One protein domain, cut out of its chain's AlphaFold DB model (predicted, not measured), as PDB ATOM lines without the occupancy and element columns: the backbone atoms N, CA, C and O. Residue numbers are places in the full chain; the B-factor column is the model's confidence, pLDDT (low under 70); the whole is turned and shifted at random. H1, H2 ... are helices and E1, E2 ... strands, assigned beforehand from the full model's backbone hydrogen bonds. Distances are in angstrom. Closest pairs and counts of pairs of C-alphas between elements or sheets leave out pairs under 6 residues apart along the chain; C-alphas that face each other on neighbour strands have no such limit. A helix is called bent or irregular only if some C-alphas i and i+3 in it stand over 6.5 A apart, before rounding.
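AT A GLANCE: This is residues 280 to 409 of the 575 residues of an uncharacterized protein of Candolleomyces aberdarensis (UniProt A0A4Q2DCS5). What does the model look like? One sheet of five strands, strongly twisted and curled like part of a barrel, has H1 and H2 packed on one face, while H3 crosses over its edge strand E4 on the face opposite to H2. What are the parts? The 130 printed residues hold E1, H1, H2, E2, E3, E4, E5 and H3 in that order, a mixed class of helices and strands; the sheet runs E1 E5 E2 E3 E4, antiparallel throughout. How large is it? It is compact, with a radius of gyration of the C-alphas of 14.2 A and spans of 43 by 35 by 25 A.

IN THESE COORDINATES: Where does the first half run? E1 is residues 283 to 287, from C-alpha 283 at (20.436, -8.195, 49.727); H1 is 296 to 303 and H2 is 306 to 321, 24.1 A long. H1 is irregular, with C-alphas 298 and 301 8.9 A apart, and H2 only just, with C-alphas 314 and 317 6.7 A apart. And the rest? E2 is residues 324 to 334, 26.5 A, E3 342 to 350, 22.6 A, E4 365 to 369, and E5 389 to 396, 22.8 A. H3, residues 400 to 409, ends at C-alpha 409 at (8.661, -19.841, 52.067).

HOW THE PARTS SIT: How are the strands joined? E2, E3 and E4 form a meander, each strand the antiparallel neighbour of the one before, and with E5 beside E2 a Greek key, the fourth strand pairing with the first. N 330 and O 346 are 2.8 A apart across E2 and E3, N 343 and O 368 2.8 A across E3 and E4, N 327 and O 393 2.9 A across E5 and E2, and N 286 and O 392 2.8 A across E1 and E5. E1, H1 H2 and E2 make a split strand-helix-strand unit, E5 between its strands, with a right-handed crossover. Where are the helices? H1 is over E2 at a height over the sheet of 9.0 A, H2 along E2 at 9.9 A, closest at the C-alphas of Ala 319 and Ser 325, 6.7 A, and H3 across E4 at 8.4 A, closest at the C-alphas of Leu 366 and His 407, 5.9 A. Every O i to N i+4 pair is within hydrogen-bond range in H3, 10 of 12 in H2 and 0 of 4 in H1, where 3 of 5 O i to N i+3 pairs are.

THE WHOLE: How far does it reach? The C-alphas of Glu 337 and Ser 355, the two farthest apart, are 43.5 A apart, and the printed part has no cut. Which links are long, and where is confidence low? E3 to E4 and E4 to E5 are long links, of 14 and 19 residues; pLDDT is under 70 in residues 335 to 341, 352 to 360, 375 to 386, 405 and 409.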
ATOM      1  N   SER A 280      23.543 -10.551  56.613       79.62
ATOM      2  CA  SER A 280      23.006 -11.890  56.930       79.62
ATOM      3  C   SER A 280      22.045 -12.433  55.865       79.62
ATOM      4  O   SER A 280      21.813 -13.640  55.772       79.62
ATOM      5  N   VAL A 281      21.470 -11.539  55.063       81.00
ATOM      6  CA  VAL A 281      20.630 -11.844  53.905       81.00
ATOM      7  C   VAL A 281      21.355 -11.317  52.662       81.00
ATOM      8  O   VAL A 281      21.888 -10.214  52.735       81.00
ATOM      9  N   PRO A 282      21.380 -12.028  51.516       86.06
ATOM     10  CA  PRO A 282      22.121 -11.609  50.316       86.06
ATOM     11  C   PRO A 282      21.429 -10.465  49.543       86.06
ATOM     12  O   PRO A 282      21.239 -10.523  48.330       86.06
ATOM     13  N   LEU A 283      21.018  -9.420  50.257       89.62
ATOM     14  CA  LEU A 283      20.436  -8.195  49.727       89.62
ATOM     15  C   LEU A 283      20.809  -7.008  50.613       89.62
ATOM     16  O   LEU A 283      21.014  -7.159  51.817       89.62
ATOM     17  N   LEU A 284      20.808  -5.825  50.014       90.69
ATOM     18  CA  LEU A 284      20.953  -4.554  50.713       90.69
ATOM     19  C   LEU A 284      19.783  -3.636  50.399       90.69
ATOM     20  O   LEU A 284      19.270  -3.629  49.280       90.69
ATOM     21  N   VAL A 285      19.377  -2.855  51.395       89.94
ATOM     22  CA  VAL A 285      18.385  -1.792  51.257       89.94
ATOM     23  C   VAL A 285      19.065  -0.454  51.497       89.94
ATOM     24  O   VAL A 285      19.533  -0.191  52.603       89.94
ATOM     25  N   LEU A 286      19.094   0.378  50.458       88.44
ATOM     26  CA  LEU A 286      19.529   1.769  50.506       88.44
ATOM     27  C   LEU A 286      18.305   2.668  50.720       88.44
ATOM     28  O   LEU A 286      17.451   2.738  49.832       88.44
ATOM     29  N   PRO A 287      18.166   3.340  51.868       87.81
ATOM     30  CA  PRO A 287      17.117   4.332  52.076       87.81
ATOM     31  C   PRO A 287      17.222   5.468  51.050       87.81
ATOM     32  O   PRO A 287      18.312   5.972  50.798       87.81
ATOM     33  N   LEU A 288      16.091   5.868  50.467       85.50
ATOM     34  CA  LEU A 288      16.009   7.070  49.637       85.50
ATOM     35  C   LEU A 288      15.729   8.302  50.500       85.50
ATOM     36  O   LEU A 288      15.155   8.198  51.589       85.50
ATOM     37  N   SER A 289      16.095   9.470  49.979       81.88
ATOM     38  CA  SER A 289      15.955  10.757  50.664       81.88
ATOM     39  C   SER A 289      14.485  11.126  50.866       81.88
ATOM     40  O   SER A 289      14.107  11.684  51.899       81.88
ATOM     41  N   LYS A 290      13.636  10.813  49.879       79.50
ATOM     42  CA  LYS A 290      12.193  11.066  49.927       79.50
ATOM     43  C   LYS A 290      11.401   9.782  50.171       79.50
ATOM     44  O   LYS A 290      11.741   8.690  49.714       79.50
ATOM     45  N   ALA A 291      10.276   9.927  50.869       84.38
ATOM     46  CA  ALA A 291       9.263   8.883  50.955       84.38
ATOM     47  C   ALA A 291       8.278   9.036  49.788       84.38
ATOM     48  O   ALA A 291       7.566  10.035  49.703       84.38
ATOM     49  N   TYR A 292       8.226   8.036  48.910       84.50
ATOM     50  CA  TYR A 292       7.318   8.002  47.768       84.50
ATOM     51  C   TYR A 292       6.062   7.188  48.091       84.50
ATOM     52  O   TYR A 292       6.098   6.205  48.843       84.50
ATOM     53  N   GLU A 293       4.932   7.589  47.510       81.50
ATOM     54  CA  GLU A 293       3.677   6.873  47.700       81.50
ATOM     55  C   GLU A 293       3.722   5.478  47.044       81.50
ATOM     56  O   GLU A 293       4.182   5.331  45.912       81.50
ATOM     57  N   PRO A 294       3.158   4.436  47.681       82.00
ATOM     58  CA  PRO A 294       3.131   3.078  47.130       82.00
ATOM     59  C   PRO A 294       2.609   2.951  45.695       82.00
ATOM     60  O   PRO A 294       2.987   2.039  44.962       82.00
ATOM     61  N   GLN A 295       1.678   3.825  45.305       79.62
ATOM     62  CA  GLN A 295       1.044   3.771  43.991       79.62
ATOM     63  C   GLN A 295       1.956   4.307  42.892       79.62
ATOM     64  O   GLN A 295       1.916   3.771  41.784       79.62
ATOM     65  N   SER A 296       2.783   5.307  43.210       80.38
ATOM     66  CA  SER A 296       3.673   5.945  42.249       80.38
ATOM     67  C   SER A 296       4.924   5.112  41.983       80.38
ATOM     68  O   SER A 296       5.507   5.244  40.918       80.38
ATOM     69  N   LEU A 297       5.307   4.173  42.861       81.31
ATOM     70  CA  LEU A 297       6.461   3.284  42.625       81.31
ATOM     71  C   LEU A 297       6.372   2.492  41.308       81.31
ATOM     72  O   LEU A 297       7.395   2.080  40.769       81.31
ATOM     73  N   LYS A 298       5.160   2.269  40.781       78.88
ATOM     74  CA  LYS A 298       4.932   1.564  39.508       78.88
ATOM     75  C   LYS A 298       5.504   2.298  38.297       78.88
ATOM     76  O   LYS A 298       5.799   1.639  37.300       78.88
ATOM     77  N   ASP A 299       5.660   3.614  38.398       75.56
ATOM     78  CA  ASP A 299       6.217   4.441  37.328       75.56
ATOM     79  C   ASP A 299       7.765   4.377  37.320       75.56
ATOM     80  O   ASP A 299       8.417   4.843  36.389       75.56
ATOM     81  N   GLY A 300       8.369   3.658  38.279       78.31
ATOM     82  CA  GLY A 300       9.774   3.260  38.252       78.31
ATOM     83  C   GLY A 300      10.716   4.446  38.429       78.31
ATOM     84  O   GLY A 300      10.687   5.114  39.456       78.31
ATOM     85  N   THR A 301      11.579   4.687  37.438       79.00
ATOM     86  CA  THR A 301      12.501   5.834  37.438       79.00
ATOM     87  C   THR A 301      11.778   7.170  37.323       79.00
ATOM     88  O   THR A 301      12.282   8.159  37.839       79.00
ATOM     89  N   ASP A 302      10.606   7.202  36.679       76.25
ATOM     90  CA  ASP A 302       9.882   8.447  36.383       76.25
ATOM     91  C   ASP A 302       9.267   9.078  37.645       76.25
ATOM     92  O   ASP A 302       8.916  10.255  37.656       76.25
ATOM     93  N   THR A 303       9.152   8.292  38.716       82.00
ATOM     94  CA  THR A 303       8.659   8.710  40.035       82.00
ATOM     95  C   THR A 303       9.712   9.435  40.858       82.00
ATOM     96  O   THR A 303       9.367  10.147  41.800       82.00
ATOM     97  N   LEU A 304      10.989   9.182  40.574       80.50
ATOM     98  CA  LEU A 304      12.093   9.634  41.407       80.50
ATOM     99  C   LEU A 304      12.419  11.091  41.109       80.50
ATOM    100  O   LEU A 304      12.438  11.522  39.958       80.50
ATOM    101  N   GLU A 305      12.724  11.838  42.162       73.94
ATOM    102  CA  GLU A 305      13.044  13.257  42.075       73.94
ATOM    103  C   GLU A 305      14.440  13.538  42.644       73.94
ATOM    104  O   GLU A 305      14.893  12.874  43.579       73.94
ATOM    105  N   ASP A 306      15.091  14.580  42.126       75.25
ATOM    106  CA  ASP A 306      16.350  15.133  42.638       75.25
ATOM    107  C   ASP A 306      17.462  14.070  42.830       75.25
ATOM    108  O   ASP A 306      17.788  13.322  41.906       75.25
ATOM    109  N   LEU A 307      18.042  14.005  44.036       71.50
ATOM    110  CA  LEU A 307      19.163  13.135  44.405       71.50
ATOM    111  C   LEU A 307      18.836  11.640  44.265       71.50
ATOM    112  O   LEU A 307      19.705  10.836  43.919       71.50
ATOM    113  N   ASP A 308      17.578  11.258  44.495       76.31
ATOM    114  CA  ASP A 308      17.149   9.863  44.390       76.31
ATOM    115  C   ASP A 308      17.158   9.404  42.921       76.31
ATOM    116  O   ASP A 308      17.569   8.281  42.619       76.31
ATOM    117  N   ALA A 309      16.766  10.288  41.993       75.88
ATOM    118  CA  ALA A 309      16.823  10.015  40.558       75.88
ATOM    119  C   ALA A 309      18.273   9.880  40.070       75.88
ATOM    120  O   ALA A 309      18.580   8.978  39.289       75.88
ATOM    121  N   GLU A 310      19.177  10.728  40.567       71.31
ATOM    122  CA  GLU A 310      20.599  10.679  40.216       71.31
ATOM    123  C   GLU A 310      21.295   9.411  40.742       71.31
ATOM    124  O   GLU A 310      22.048   8.745  40.020       71.31
ATOM    125  N   THR A 311      20.994   9.023  41.984       77.50
ATOM    126  CA  THR A 311      21.513   7.794  42.607       77.50
ATOM    127  C   THR A 311      21.101   6.563  41.801       77.50
ATOM    128  O   THR A 311      21.915   5.687  41.513       77.50
ATOM    129  N   VAL A 312      19.839   6.502  41.363       81.75
ATOM    130  CA  VAL A 312      19.365   5.403  40.513       81.75
ATOM    131  C   VAL A 312      19.979   5.456  39.119       81.75
ATOM    132  O   VAL A 312      20.382   4.413  38.604       81.75
ATOM    133  N   ALA A 313      20.090   6.640  38.514       77.38
ATOM    134  CA  ALA A 313      20.673   6.801  37.184       77.38
ATOM    135  C   ALA A 313      22.147   6.366  37.127       77.38
ATOM    136  O   ALA A 313      22.582   5.827  36.109       77.38
ATOM    137  N   SER A 314      22.902   6.559  38.213       76.25
ATOM    138  CA  SER A 314      24.306   6.141  38.315       76.25
ATOM    139  C   SER A 314      24.471   4.655  38.646       76.25
ATOM    140  O   SER A 314      25.285   3.974  38.023       76.25
ATOM    141  N   LEU A 315      23.679   4.125  39.582       84.81
ATOM    142  CA  LEU A 315      23.784   2.734  40.026       84.81
ATOM    143  C   LEU A 315      23.221   1.729  39.011       84.81
ATOM    144  O   LEU A 315      23.809   0.665  38.808       84.81
ATOM    145  N   LEU A 316      22.073   2.030  38.396       84.06
ATOM    146  CA  LEU A 316      21.310   1.060  37.604       84.06
ATOM    147  C   LEU A 316      22.109   0.457  36.430       84.06
ATOM    148  O   LEU A 316      22.115  -0.773  36.323       84.06
ATOM    149  N   PRO A 317      22.819   1.240  35.589       81.44
ATOM    150  CA  PRO A 317      23.588   0.680  34.473       81.44
ATOM    151  C   PRO A 317      24.720  -0.245  34.941       81.44
ATOM    152  O   PRO A 317      24.977  -1.286  34.338       81.44
ATOM    153  N   VAL A 318      25.384   0.109  36.047       83.56
ATOM    154  CA  VAL A 318      26.495  -0.673  36.609       83.56
ATOM    155  C   VAL A 318      25.976  -1.964  37.237       83.56
ATOM    156  O   VAL A 318      26.509  -3.041  36.974       83.56
ATOM    157  N   ALA A 319      24.887  -1.887  38.002       86.38
ATOM    158  CA  ALA A 319      24.240  -3.058  38.580       86.38
ATOM    159  C   ALA A 319      23.841  -4.078  37.504       86.38
ATOM    160  O   ALA A 319      24.155  -5.264  37.630       86.38
ATOM    161  N   GLN A 320      23.245  -3.610  36.404       82.94
ATOM    162  CA  GLN A 320      22.863  -4.459  35.273       82.94
ATOM    163  C   GLN A 320      24.077  -5.152  34.637       82.94
ATOM    164  O   GLN A 320      24.061  -6.370  34.450       82.94
ATOM    165  N   ASN A 321      25.167  -4.417  34.393       80.56
ATOM    166  CA  ASN A 321      26.403  -4.982  33.836       80.56
ATOM    167  C   ASN A 321      27.021  -6.074  34.728       80.56
ATOM    168  O   ASN A 321      27.638  -7.013  34.224       80.56
ATOM    169  N   HIS A 322      26.829  -5.986  36.047       82.38
ATOM    170  CA  HIS A 322      27.369  -6.939  37.022       82.38
ATOM    171  C   HIS A 322      26.365  -8.022  37.463       82.38
ATOM    172  O   HIS A 322      26.671  -8.786  38.378       82.38
ATOM    173  N   SER A 323      25.217  -8.160  36.779       85.94
ATOM    174  CA  SER A 323      24.154  -9.144  37.086       85.94
ATOM    175  C   SER A 323      23.460  -8.937  38.444       85.94
ATOM    176  O   SER A 323      23.096  -9.897  39.131       85.94
ATOM    177  N   PHE A 324      23.258  -7.678  38.828       90.00
ATOM    178  CA  PHE A 324      22.471  -7.273  39.989       90.00
ATOM    179  C   PHE A 324      21.108  -6.711  39.575       90.00
ATOM    180  O   PHE A 324      20.975  -5.979  38.595       90.00
ATOM    181  N   SER A 325      20.095  -7.018  40.380       88.88
ATOM    182  CA  SER A 325      18.764  -6.427  40.291       88.88
ATOM    183  C   SER A 325      18.637  -5.239  41.235       88.88
ATOM    184  O   SER A 325      18.969  -5.353  42.413       88.88
ATOM    185  N   VAL A 326      18.064  -4.142  40.734       90.12
ATOM    186  CA  VAL A 326      17.702  -2.958  41.525       90.12
ATOM    187  C   VAL A 326      16.181  -2.800  41.534       90.12
ATOM    188  O   VAL A 326      15.532  -2.798  40.482       90.12
ATOM    189  N   CYS A 327      15.596  -2.701  42.727       89.88
ATOM    190  CA  CYS A 327      14.153  -2.577  42.921       89.88
ATOM    191  C   CYS A 327      13.819  -1.399  43.834       89.88
ATOM    192  O   CYS A 327      14.504  -1.182  44.822       89.88
ATOM    193  N   LEU A 328      12.723  -0.701  43.566       89.75
ATOM    194  CA  LEU A 328      12.099   0.201  44.527       89.75
ATOM    195  C   LEU A 328      11.216  -0.604  45.476       89.75
ATOM    196  O   LEU A 328      10.505  -1.509  45.036       89.75
ATOM    197  N   ALA A 329      11.242  -0.281  46.763       90.69
ATOM    198  CA  ALA A 329      10.345  -0.877  47.743       90.69
ATOM    199  C   ALA A 329      10.041   0.091  48.887       90.69
ATOM    200  O   ALA A 329      10.823   0.991  49.197       90.69
ATOM    201  N   ASN A 330       8.909  -0.127  49.551       90.38
ATOM    202  CA  ASN A 330       8.607   0.518  50.818       90.38
ATOM    203  C   ASN A 330       9.116  -0.333  51.979       90.38
ATOM    204  O   ASN A 330       9.100  -1.560  51.899       90.38
ATOM    205  N   PHE A 331       9.507   0.299  53.082       89.44
ATOM    206  CA  PHE A 331       9.849  -0.422  54.301       89.44
ATOM    207  C   PHE A 331       9.385   0.300  55.566       89.44
ATOM    208  O   PHE A 331       9.224   1.522  55.583       89.44
ATOM    209  N   VAL A 332       9.149  -0.482  56.621       87.62
ATOM    210  CA  VAL A 332       8.756  -0.006  57.956       87.62
ATOM    211  C   VAL A 332       9.506  -0.769  59.049       87.62
ATOM    212  O   VAL A 332       9.807  -1.950  58.859       87.62
ATOM    213  N   PRO A 333       9.775  -0.153  60.211       83.25
ATOM    214  CA  PRO A 333      10.343  -0.861  61.353       83.25
ATOM    215  C   PRO A 333       9.394  -1.950  61.863       83.25
ATOM    216  O   PRO A 333       8.206  -1.710  62.097       83.25
ATOM    217  N   SER A 334       9.931  -3.147  62.070       76.50
ATOM    218  CA  SER A 334       9.245  -4.266  62.706       76.50
ATOM    219  C   SER A 334       9.434  -4.188  64.218       76.50
ATOM    220  O   SER A 334      10.559  -4.122  64.715       76.50
ATOM    221  N   ALA A 335       8.336  -4.208  64.970       61.50
ATOM    222  CA  ALA A 335       8.381  -4.290  66.424       61.50
ATOM    223  C   ALA A 335       8.647  -5.745  66.842       61.50
ATOM    224  O   ALA A 335       7.714  -6.478  67.161       61.50
ATOM    225  N   LEU A 336       9.905  -6.184  66.798       54.72
ATOM    226  CA  LEU A 336      10.287  -7.474  67.372       54.72
ATOM    227  C   LEU A 336      10.394  -7.362  68.900       54.72
ATOM    228  O   LEU A 336      10.950  -6.402  69.431       54.72
ATOM    229  N   GLU A 337       9.887  -8.373  69.611       47.72
ATOM    230  CA  GLU A 337       9.905  -8.460  71.083       47.72
ATOM    231  C   GLU A 337      11.329  -8.567  71.672       47.72
ATOM    232  O   GLU A 337      11.529  -8.360  72.866       47.72
ATOM    233  N   THR A 338      12.331  -8.868  70.842       50.62
ATOM    234  CA  THR A 338      13.701  -9.226  71.246       50.62
ATOM    235  C   THR A 338      14.708  -8.070  71.250       50.62
ATOM    236  O   THR A 338      15.889  -8.299  71.493       50.62
ATOM    237  N   GLY A 339      14.286  -6.826  70.998       52.12
ATOM    238  CA  GLY A 339      15.176  -5.653  71.045       52.12
ATOM    239  C   GLY A 339      16.171  -5.530  69.879       52.12
ATOM    240  O   GLY A 339      16.909  -4.550  69.821       52.12
ATOM    241  N   GLN A 340      16.176  -6.471  68.929       58.19
ATOM    242  CA  GLN A 340      16.875  -6.328  67.649       58.19
ATOM    243  C   GLN A 340      16.019  -5.521  66.670       58.19
ATOM    244  O   GLN A 340      14.849  -5.838  66.449       58.19
ATOM    245  N   GLN A 341      16.607  -4.482  66.073       66.31
ATOM    246  CA  GLN A 341      15.954  -3.713  65.016       66.31
ATOM    247  C   GLN A 341      15.842  -4.571  63.749       66.31
ATOM    248  O   GLN A 341      16.836  -5.085  63.236       66.31
ATOM    249  N   ALA A 342      14.622  -4.719  63.247       79.75
ATOM    250  CA  ALA A 342      14.322  -5.359  61.974       79.75
ATOM    251  C   ALA A 342      13.309  -4.511  61.211       79.75
ATOM    252  O   ALA A 342      12.624  -3.673  61.801       79.75
ATOM    253  N   TYR A 343      13.185  -4.747  59.913       84.50
ATOM    254  CA  TYR A 343      12.299  -4.003  59.027       84.50
ATOM    255  C   TYR A 343      11.486  -4.963  58.170       84.50
ATOM    256  O   TYR A 343      11.929  -6.063  57.851       84.50
ATOM    257  N   ILE A 344      10.285  -4.542  57.793       85.69
ATOM    258  CA  ILE A 344       9.455  -5.234  56.808       85.69
ATOM    259  C   ILE A 344       9.514  -4.418  55.526       85.69
ATOM    260  O   ILE A 344       9.131  -3.250  55.530       85.69
ATOM    261  N   VAL A 345       9.986  -5.037  54.448       87.62
ATOM    262  CA  VAL A 345      10.080  -4.467  53.103       87.62
ATOM    263  C   VAL A 345       8.964  -5.048  52.235       87.62
ATOM    264  O   VAL A 345       8.755  -6.261  52.221       87.62
ATOM    265  N   PHE A 346       8.233  -4.198  51.518       87.81
ATOM    266  CA  PHE A 346       7.054  -4.549  50.723       87.81
ATOM    267  C   PHE A 346       6.904  -3.620  49.505       87.81
ATOM    268  O   PHE A 346       7.654  -2.664  49.345       87.81
ATOM    269  N   ASN A 347       5.935  -3.895  48.622       85.81
ATOM    270  CA  ASN A 347       5.701  -3.135  47.377       85.81
ATOM    271  C   ASN A 347       6.909  -3.080  46.426       85.81
ATOM    272  O   ASN A 347       7.220  -2.035  45.862       85.81
ATOM    273  N   PHE A 348       7.578  -4.214  46.221       86.06
ATOM    274  CA  PHE A 348       8.709  -4.300  45.302       86.06
ATOM    275  C   PHE A 348       8.306  -3.981  43.854       86.06
ATOM    276  O   PHE A 348       7.408  -4.617  43.291       86.06
ATOM    277  N   VAL A 349       9.034  -3.059  43.230       86.44
ATOM    278  CA  VAL A 349       8.964  -2.740  41.803       86.44
ATOM    279  C   VAL A 349      10.372  -2.802  41.223       86.44
ATOM    280  O   VAL A 349      11.247  -2.040  41.620       86.44
ATOM    281  N   ARG A 350      10.613  -3.719  40.280       85.75
ATOM    282  CA  ARG A 350      11.901  -3.816  39.582       85.75
ATOM    283  C   ARG A 350      11.980  -2.659  38.605       85.75
ATOM    284  O   ARG A 350      11.058  -2.453  37.816       85.75
ATOM    285  N   ILE A 351      13.087  -1.935  38.652       82.94
ATOM    286  CA  ILE A 351      13.349  -0.873  37.692       82.94
ATOM    287  C   ILE A 351      13.658  -1.544  36.346       82.94
ATOM    288  O   ILE A 351      14.450  -2.486  36.296       82.94
ATOM    289  N   LYS A 352      12.945  -1.142  35.284       69.94
ATOM    290  CA  LYS A 352      12.918  -1.857  33.997       69.94
ATOM    291  C   LYS A 352      14.327  -2.017  33.417       69.94
ATOM    292  O   LYS A 352      15.071  -1.050  33.295       69.94
ATOM    293  N   ASP A 353      14.646  -3.246  33.029       58.28
ATOM    294  CA  ASP A 353      15.854  -3.606  32.294       58.28
ATOM    295  C   ASP A 353      15.561  -3.530  30.787       58.28
ATOM    296  O   ASP A 353      14.503  -3.976  30.334       58.28
ATOM    297  N   ALA A 354      16.483  -2.972  30.000       50.28
ATOM    298  CA  ALA A 354      16.371  -2.951  28.543       50.28
ATOM    299  C   ALA A 354      16.415  -4.368  27.931       50.28
ATOM    300  O   ALA A 354      15.941  -4.567  26.811       50.28
ATOM    301  N   SER A 355      16.980  -5.342  28.652       49.97
ATOM    302  CA  SER A 355      17.187  -6.714  28.187       49.97
ATOM    303  C   SER A 355      16.005  -7.665  28.437       49.97
ATOM    304  O   SER A 355      15.835  -8.613  27.670       49.97
ATOM    305  N   ASP A 356      15.161  -7.414  29.447       57.72
ATOM    306  CA  ASP A 356      13.988  -8.250  29.767       57.72
ATOM    307  C   ASP A 356      12.869  -7.433  30.461       57.72
ATOM    308  O   ASP A 356      12.745  -7.440  31.693       57.72
ATOM    309  N   PRO A 357      12.042  -6.701  29.688       55.06
ATOM    310  CA  PRO A 357      11.022  -5.797  30.229       55.06
ATOM    311  C   PRO A 357       9.861  -6.514  30.940       55.06
ATOM    312  O   PRO A 357       9.165  -5.886  31.737       55.06
ATOM    313  N   ASP A 358       9.674  -7.817  30.700       53.88
ATOM    314  CA  ASP A 358       8.595  -8.631  31.280       53.88
ATOM    315  C   ASP A 358       9.065  -9.468  32.491       53.88
ATOM    316  O   ASP A 358       8.303 -10.265  33.061       53.88
ATOM    317  N   ARG A 359      10.319  -9.283  32.936       66.81
ATOM    318  CA  ARG A 359      10.920 -10.028  34.052       66.81
ATOM    319  C   ARG A 359      10.247  -9.713  35.387       66.81
ATOM    320  O   ARG A 359      10.652  -8.826  36.144       66.81
ATOM    321  N   THR A 360       9.247 -10.516  35.728       66.06
ATOM    322  CA  THR A 360       8.449 -10.314  36.938       66.06
ATOM    323  C   THR A 360       9.223 -10.694  38.206       66.06
ATOM    324  O   THR A 360       9.847 -11.751  38.267       66.06
ATOM    325  N   LEU A 361       9.159  -9.850  39.243       74.50
ATOM    326  CA  LEU A 361       9.732 -10.125  40.567       74.50
ATOM    327  C   LEU A 361       8.949 -11.197  41.330       74.50
ATOM    328  O   LEU A 361       7.712 -11.161  41.389       74.50
ATOM    329  N   TYR A 362       9.679 -12.084  42.009       71.25
ATOM    330  CA  TYR A 362       9.102 -13.053  42.954       71.25
ATOM    331  C   TYR A 362       9.019 -12.524  44.395       71.25
ATOM    332  O   TYR A 362       8.397 -13.153  45.255       71.25
ATOM    333  N   LEU A 363       9.603 -11.354  44.662       75.19
ATOM    334  CA  LEU A 363       9.589 -10.700  45.967       75.19
ATOM    335  C   LEU A 363       8.261  -9.959  46.209       75.19
ATOM    336  O   LEU A 363       7.827  -9.172  45.370       75.19
ATOM    337  N   LYS A 364       7.590 -10.241  47.336       74.94
ATOM    338  CA  LYS A 364       6.332  -9.582  47.743       74.94
ATOM    339  C   LYS A 364       6.477  -8.826  49.057       74.94
ATOM    340  O   LYS A 364       6.207  -7.632  49.106       74.94
ATOM    341  N   GLU A 365       6.885  -9.543  50.095       82.75
ATOM    342  CA  GLU A 365       7.101  -9.030  51.443       82.75
ATOM    343  C   GLU A 365       8.277  -9.786  52.057       82.75
ATOM    344  O   GLU A 365       8.445 -10.986  51.809       82.75
ATOM    345  N   LEU A 366       9.113  -9.068  52.799       82.00
ATOM    346  CA  LEU A 366      10.402  -9.548  53.267       82.00
ATOM    347  C   LEU A 366      10.729  -8.920  54.625       82.00
ATOM    348  O   LEU A 366      10.778  -7.699  54.745       82.00
ATOM    349  N   GLY A 367      11.000  -9.749  55.631       80.94
ATOM    350  CA  GLY A 367      11.609  -9.290  56.878       80.94
ATOM    351  C   GLY A 367      13.124  -9.206  56.719       80.94
ATOM    352  O   GLY A 367      13.744 -10.220  56.395       80.94
ATOM    353  N   ILE A 368      13.705  -8.032  56.955       82.62
ATOM    354  CA  ILE A 368      15.152  -7.818  56.913       82.62
ATOM    355  C   ILE A 368      15.690  -7.422  58.292       82.62
ATOM    356  O   ILE A 368      15.055  -6.644  59.009       82.62
ATOM    357  N   PRO A 369      16.858  -7.937  58.681       82.56
ATOM    358  CA  PRO A 369      17.590  -7.430  59.835       82.56
ATOM    359  C   PRO A 369      18.220  -6.051  59.551       82.56
ATOM    360  O   PRO A 369      18.385  -5.647  58.399       82.56
ATOM    361  N   HIS A 370      18.569  -5.300  60.602       82.06
ATOM    362  CA  HIS A 370      19.215  -3.985  60.460       82.06
ATOM    363  C   HIS A 370      20.583  -4.057  59.753       82.06
ATOM    364  O   HIS A 370      20.961  -3.136  59.034       82.06
ATOM    365  N   ASP A 371      21.299  -5.181  59.842       82.44
ATOM    366  CA  ASP A 371      22.529  -5.436  59.081       82.44
ATOM    367  C   ASP A 371      22.292  -5.604  57.559       82.44
ATOM    368  O   ASP A 371      23.252  -5.770  56.828       82.44
ATOM    369  N   ALA A 372      21.062  -5.484  57.048       84.56
ATOM    370  CA  ALA A 372      20.772  -5.382  55.611       84.56
ATOM    371  C   ALA A 372      20.360  -3.961  55.162       84.56
ATOM    372  O   ALA A 372      20.198  -3.720  53.969       84.56
ATOM    373  N   LEU A 373      20.190  -3.014  56.093       84.94
ATOM    374  CA  LEU A 373      19.842  -1.615  55.818       84.94
ATOM    375  C   LEU A 373      21.094  -0.729  55.903       84.94
ATOM    376  O   LEU A 373      21.810  -0.797  56.902       84.94
ATOM    377  N   THR A 374      21.388   0.092  54.896       79.88
ATOM    378  CA  THR A 374      22.505   1.053  54.992       79.88
ATOM    379  C   THR A 374      22.113   2.267  55.836       79.88
ATOM    380  O   THR A 374      20.944   2.654  55.880       79.88
ATOM    381  N   CYS A 375      23.080   2.871  56.526       63.59
ATOM    382  CA  CYS A 375      22.845   4.052  57.352       63.59
ATOM    383  C   CYS A 375      22.660   5.300  56.474       63.59
ATOM    384  O   CYS A 375      23.490   5.577  55.614       63.59
ATOM    385  N   ASP A 376      21.601   6.077  56.710       52.56
ATOM    386  CA  ASP A 376      21.492   7.443  56.188       52.56
ATOM    387  C   ASP A 376      22.141   8.408  57.186       52.56
ATOM    388  O   ASP A 376      21.510   8.908  58.122       52.56
ATOM    389  N   GLU A 377      23.440   8.651  57.020       44.47
ATOM    390  CA  GLU A 377      24.151   9.621  57.857       44.47
ATOM    391  C   GLU A 377      23.739  11.072  57.577       44.47
ATOM    392  O   GLU A 377      24.053  11.951  58.377       44.47
ATOM    393  N   ALA A 378      23.013  11.358  56.484       40.03
ATOM    394  CA  ALA A 378      22.606  12.729  56.175       40.03
ATOM    395  C   ALA A 378      21.611  13.294  57.204       40.03
ATOM    396  O   ALA A 378      21.546  14.509  57.379       40.03
ATOM    397  N   ASN A 379      20.885  12.428  57.921       40.31
ATOM    398  CA  ASN A 379      19.874  12.845  58.895       40.31
ATOM    399  C   ASN A 379      20.178  12.446  60.345       40.31
ATOM    400  O   ASN A 379      19.526  12.959  61.252       40.31
ATOM    401  N   GLY A 380      21.136  11.544  60.606       39.84
ATOM    402  CA  GLY A 380      21.450  11.087  61.971       39.84
ATOM    403  C   GLY A 380      20.245  10.502  62.731       39.84
ATOM    404  O   GLY A 380      20.285  10.356  63.955       39.84
ATOM    405  N   GLU A 381      19.155  10.187  62.026       44.47
ATOM    406  CA  GLU A 381      17.912   9.720  62.619       44.47
ATOM    407  C   GLU A 381      17.925   8.200  62.722       44.47
ATOM    408  O   GLU A 381      17.983   7.471  61.732       44.47
ATOM    409  N   THR A 382      17.784   7.696  63.944       51.38
ATOM    410  CA  THR A 382      17.387   6.307  64.148       51.38
ATOM    411  C   THR A 382      15.984   6.143  63.558       51.38
ATOM    412  O   THR A 382      15.072   6.870  63.951       51.38
ATOM    413  N   TYR A 383      15.789   5.192  62.637       56.88
ATOM    414  CA  TYR A 383      14.503   4.865  61.991       56.88
ATOM    415  C   TYR A 383      13.463   4.268  62.966       56.88
ATOM    416  O   TYR A 383      12.839   3.252  62.681       56.88
ATOM    417  N   ALA A 384      13.314   4.838  64.158       53.59
ATOM    418  CA  ALA A 384      12.435   4.364  65.218       53.59
ATOM    419  C   ALA A 384      10.979   4.827  65.034       53.59
ATOM    420  O   ALA A 384      10.082   4.305  65.698       53.59
ATOM    421  N   ASP A 385      10.734   5.792  64.142       61.47
ATOM    422  CA  ASP A 385       9.384   6.207  63.771       61.47
ATOM    423  C   ASP A 385       8.727   5.160  62.855       61.47
ATOM    424  O   ASP A 385       9.344   4.656  61.918       61.47
ATOM    425  N   ARG A 386       7.453   4.838  63.104       65.12
ATOM    426  CA  ARG A 386       6.679   3.829  62.348       65.12
ATOM    427  C   ARG A 386       6.219   4.337  60.972       65.12
ATOM    428  O   ARG A 386       5.266   3.800  60.406       65.12
ATOM    429  N   SER A 387       6.847   5.385  60.452       77.75
ATOM    430  CA  SER A 387       6.542   5.946  59.143       77.75
ATOM    431  C   SER A 387       7.021   5.021  58.023       77.75
ATOM    432  O   SER A 387       8.068   4.382  58.103       77.75
ATOM    433  N   VAL A 388       6.211   4.930  56.966       83.88
ATOM    434  CA  VAL A 388       6.570   4.204  55.745       83.88
ATOM    435  C   VAL A 388       7.655   4.993  55.023       83.88
ATOM    436  O   VAL A 388       7.456   6.164  54.706       83.88
ATOM    437  N   ARG A 389       8.784   4.342  54.743       87.00
ATOM    438  CA  ARG A 389       9.888   4.911  53.964       87.00
ATOM    439  C   ARG A 389      10.051   4.170  52.642       87.00
ATOM    440  O   ARG A 389       9.429   3.130  52.426       87.00
ATOM    441  N   THR A 390      10.838   4.738  51.734       88.75
ATOM    442  CA  THR A 390      11.154   4.137  50.430       88.75
ATOM    443  C   THR A 390      12.649   3.880  50.348       88.75
ATOM    444  O   THR A 390      13.436   4.670  50.861       88.75
ATOM    445  N   GLY A 391      13.040   2.764  49.743       89.44
ATOM    446  CA  GLY A 391      14.440   2.408  49.546       89.44
ATOM    447  C   GLY A 391      14.670   1.626  48.258       89.44
ATOM    448  O   GLY A 391      13.742   1.032  47.696       89.44
ATOM    449  N   LEU A 392      15.923   1.622  47.812       90.12
ATOM    450  CA  LEU A 392      16.421   0.767  46.744       90.12
ATOM    451  C   LEU A 392      16.879  -0.560  47.334       90.12
ATOM    452  O   LEU A 392      17.756  -0.602  48.190       90.12
ATOM    453  N   VAL A 393      16.299  -1.649  46.854       91.38
ATOM    454  CA  VAL A 393      16.695  -3.010  47.198       91.38
ATOM    455  C   VAL A 393      17.602  -3.545  46.100       91.38
ATOM    456  O   VAL A 393      17.188  -3.626  44.940       91.38
ATOM    457  N   ILE A 394      18.819  -3.926  46.478       92.25
ATOM    458  CA  ILE A 394      19.853  -4.448  45.584       92.25
ATOM    459  C   ILE A 394      20.158  -5.890  45.980       92.25
ATOM    460  O   ILE A 394      20.364  -6.182  47.156       92.25
ATOM    461  N   PHE A 395      20.187  -6.795  45.007       91.19
ATOM    462  CA  PHE A 395      20.574  -8.196  45.203       91.19
ATOM    463  C   PHE A 395      21.100  -8.795  43.898       91.19
ATOM    464  O   PHE A 395      20.768  -8.321  42.810       91.19
ATOM    465  N   GLN A 396      21.905  -9.855  43.986       89.38
ATOM    466  CA  GLN A 396      22.372 -10.566  42.795       89.38
ATOM    467  C   GLN A 396      21.218 -11.319  42.138       89.38
ATOM    468  O   GLN A 396      20.393 -11.944  42.806       89.38
ATOM    469  N   ASP A 397      21.187 -11.342  40.810       82.75
ATOM    470  CA  ASP A 397      20.116 -11.996  40.053       82.75
ATOM    471  C   ASP A 397      19.946 -13.488  40.357       82.75
ATOM    472  O   ASP A 397      18.838 -14.030  40.241       82.75
ATOM    473  N   GLN A 398      21.040 -14.147  40.737       78.50
ATOM    474  CA  GLN A 398      21.054 -15.548  41.143       78.50
ATOM    475  C   GLN A 398      20.432 -15.777  42.529       78.50
ATOM    476  O   GLN A 398      19.824 -16.825  42.742       78.50
ATOM    477  N   ASP A 399      20.496 -14.783  43.419       82.94
ATOM    478  CA  ASP A 399      20.065 -14.896  44.817       82.94
ATOM    479  C   ASP A 399      18.574 -14.574  45.010       82.94
ATOM    480  O   ASP A 399      17.996 -14.948  46.028       82.94
ATOM    481  N   GLU A 400      17.907 -13.947  44.025       82.06
ATOM    482  CA  GLU A 400      16.478 -13.561  44.077       82.06
ATOM    483  C   GLU A 400      15.576 -14.682  44.622       82.06
ATOM    484  O   GLU A 400      14.627 -14.458  45.377       82.06
ATOM    485  N   LEU A 401      15.881 -15.910  44.215       72.81
ATOM    486  CA  LEU A 401      15.079 -17.093  44.494       72.81
ATOM    487  C   LEU A 401      15.337 -17.636  45.884       72.81
ATOM    488  O   LEU A 401      14.396 -18.016  46.578       72.81
ATOM    489  N   ASP A 402      16.604 -17.659  46.277       73.94
ATOM    490  CA  ASP A 402      17.009 -18.090  47.603       73.94
ATOM    491  C   ASP A 402      16.466 -17.107  48.642       73.94
ATOM    492  O   ASP A 402      15.912 -17.545  49.649       73.94
ATOM    493  N   ILE A 403      16.464 -15.803  48.338       80.00
ATOM    494  CA  ILE A 403      15.806 -14.766  49.146       80.00
ATOM    495  C   ILE A 403      14.293 -15.026  49.232       80.00
ATOM    496  O   ILE A 403      13.726 -15.052  50.327       80.00
ATOM    497  N   ALA A 404      13.617 -15.252  48.100       75.62
ATOM    498  CA  ALA A 404      12.174 -15.500  48.092       75.62
ATOM    499  C   ALA A 404      11.798 -16.750  48.907       75.62
ATOM    500  O   ALA A 404      10.877 -16.706  49.725       75.62
ATOM    501  N   ILE A 405      12.538 -17.847  48.734       69.44
ATOM    502  CA  ILE A 405      12.322 -19.105  49.457       69.44
ATOM    503  C   ILE A 405      12.603 -18.937  50.949       69.44
ATOM    504  O   ILE A 405      11.812 -19.426  51.758       69.44
ATOM    505  N   LEU A 406      13.700 -18.264  51.308       72.12
ATOM    506  CA  LEU A 406      14.113 -18.060  52.695       72.12
ATOM    507  C   LEU A 406      13.066 -17.266  53.483       72.12
ATOM    508  O   LEU A 406      12.775 -17.613  54.624       72.12
ATOM    509  N   HIS A 407      12.468 -16.244  52.866       71.06
ATOM    510  CA  HIS A 407      11.636 -15.283  53.593       71.06
ATOM    511  C   HIS A 407      10.128 -15.409  53.367       71.06
ATOM    512  O   HIS A 407       9.357 -15.157  54.289       71.06
ATOM    513  N   GLN A 408       9.677 -15.809  52.174       70.00
ATOM    514  CA  GLN A 408       8.248 -16.044  51.904       70.00
ATOM    515  C   GLN A 408       7.861 -17.519  52.039       70.00
ATOM    516  O   GLN A 408       6.676 -17.856  52.015       70.00
ATOM    517  N   GLY A 409       8.853 -18.404  52.135       67.44
ATOM    518  CA  GLY A 409       8.661 -19.841  52.067       67.44
ATOM    519  C   GLY A 409       8.541 -20.344  50.628       67.44
ATOM    520  O   GLY A 409       8.039 -19.682  49.709       67.44
TER     521      GLY A 409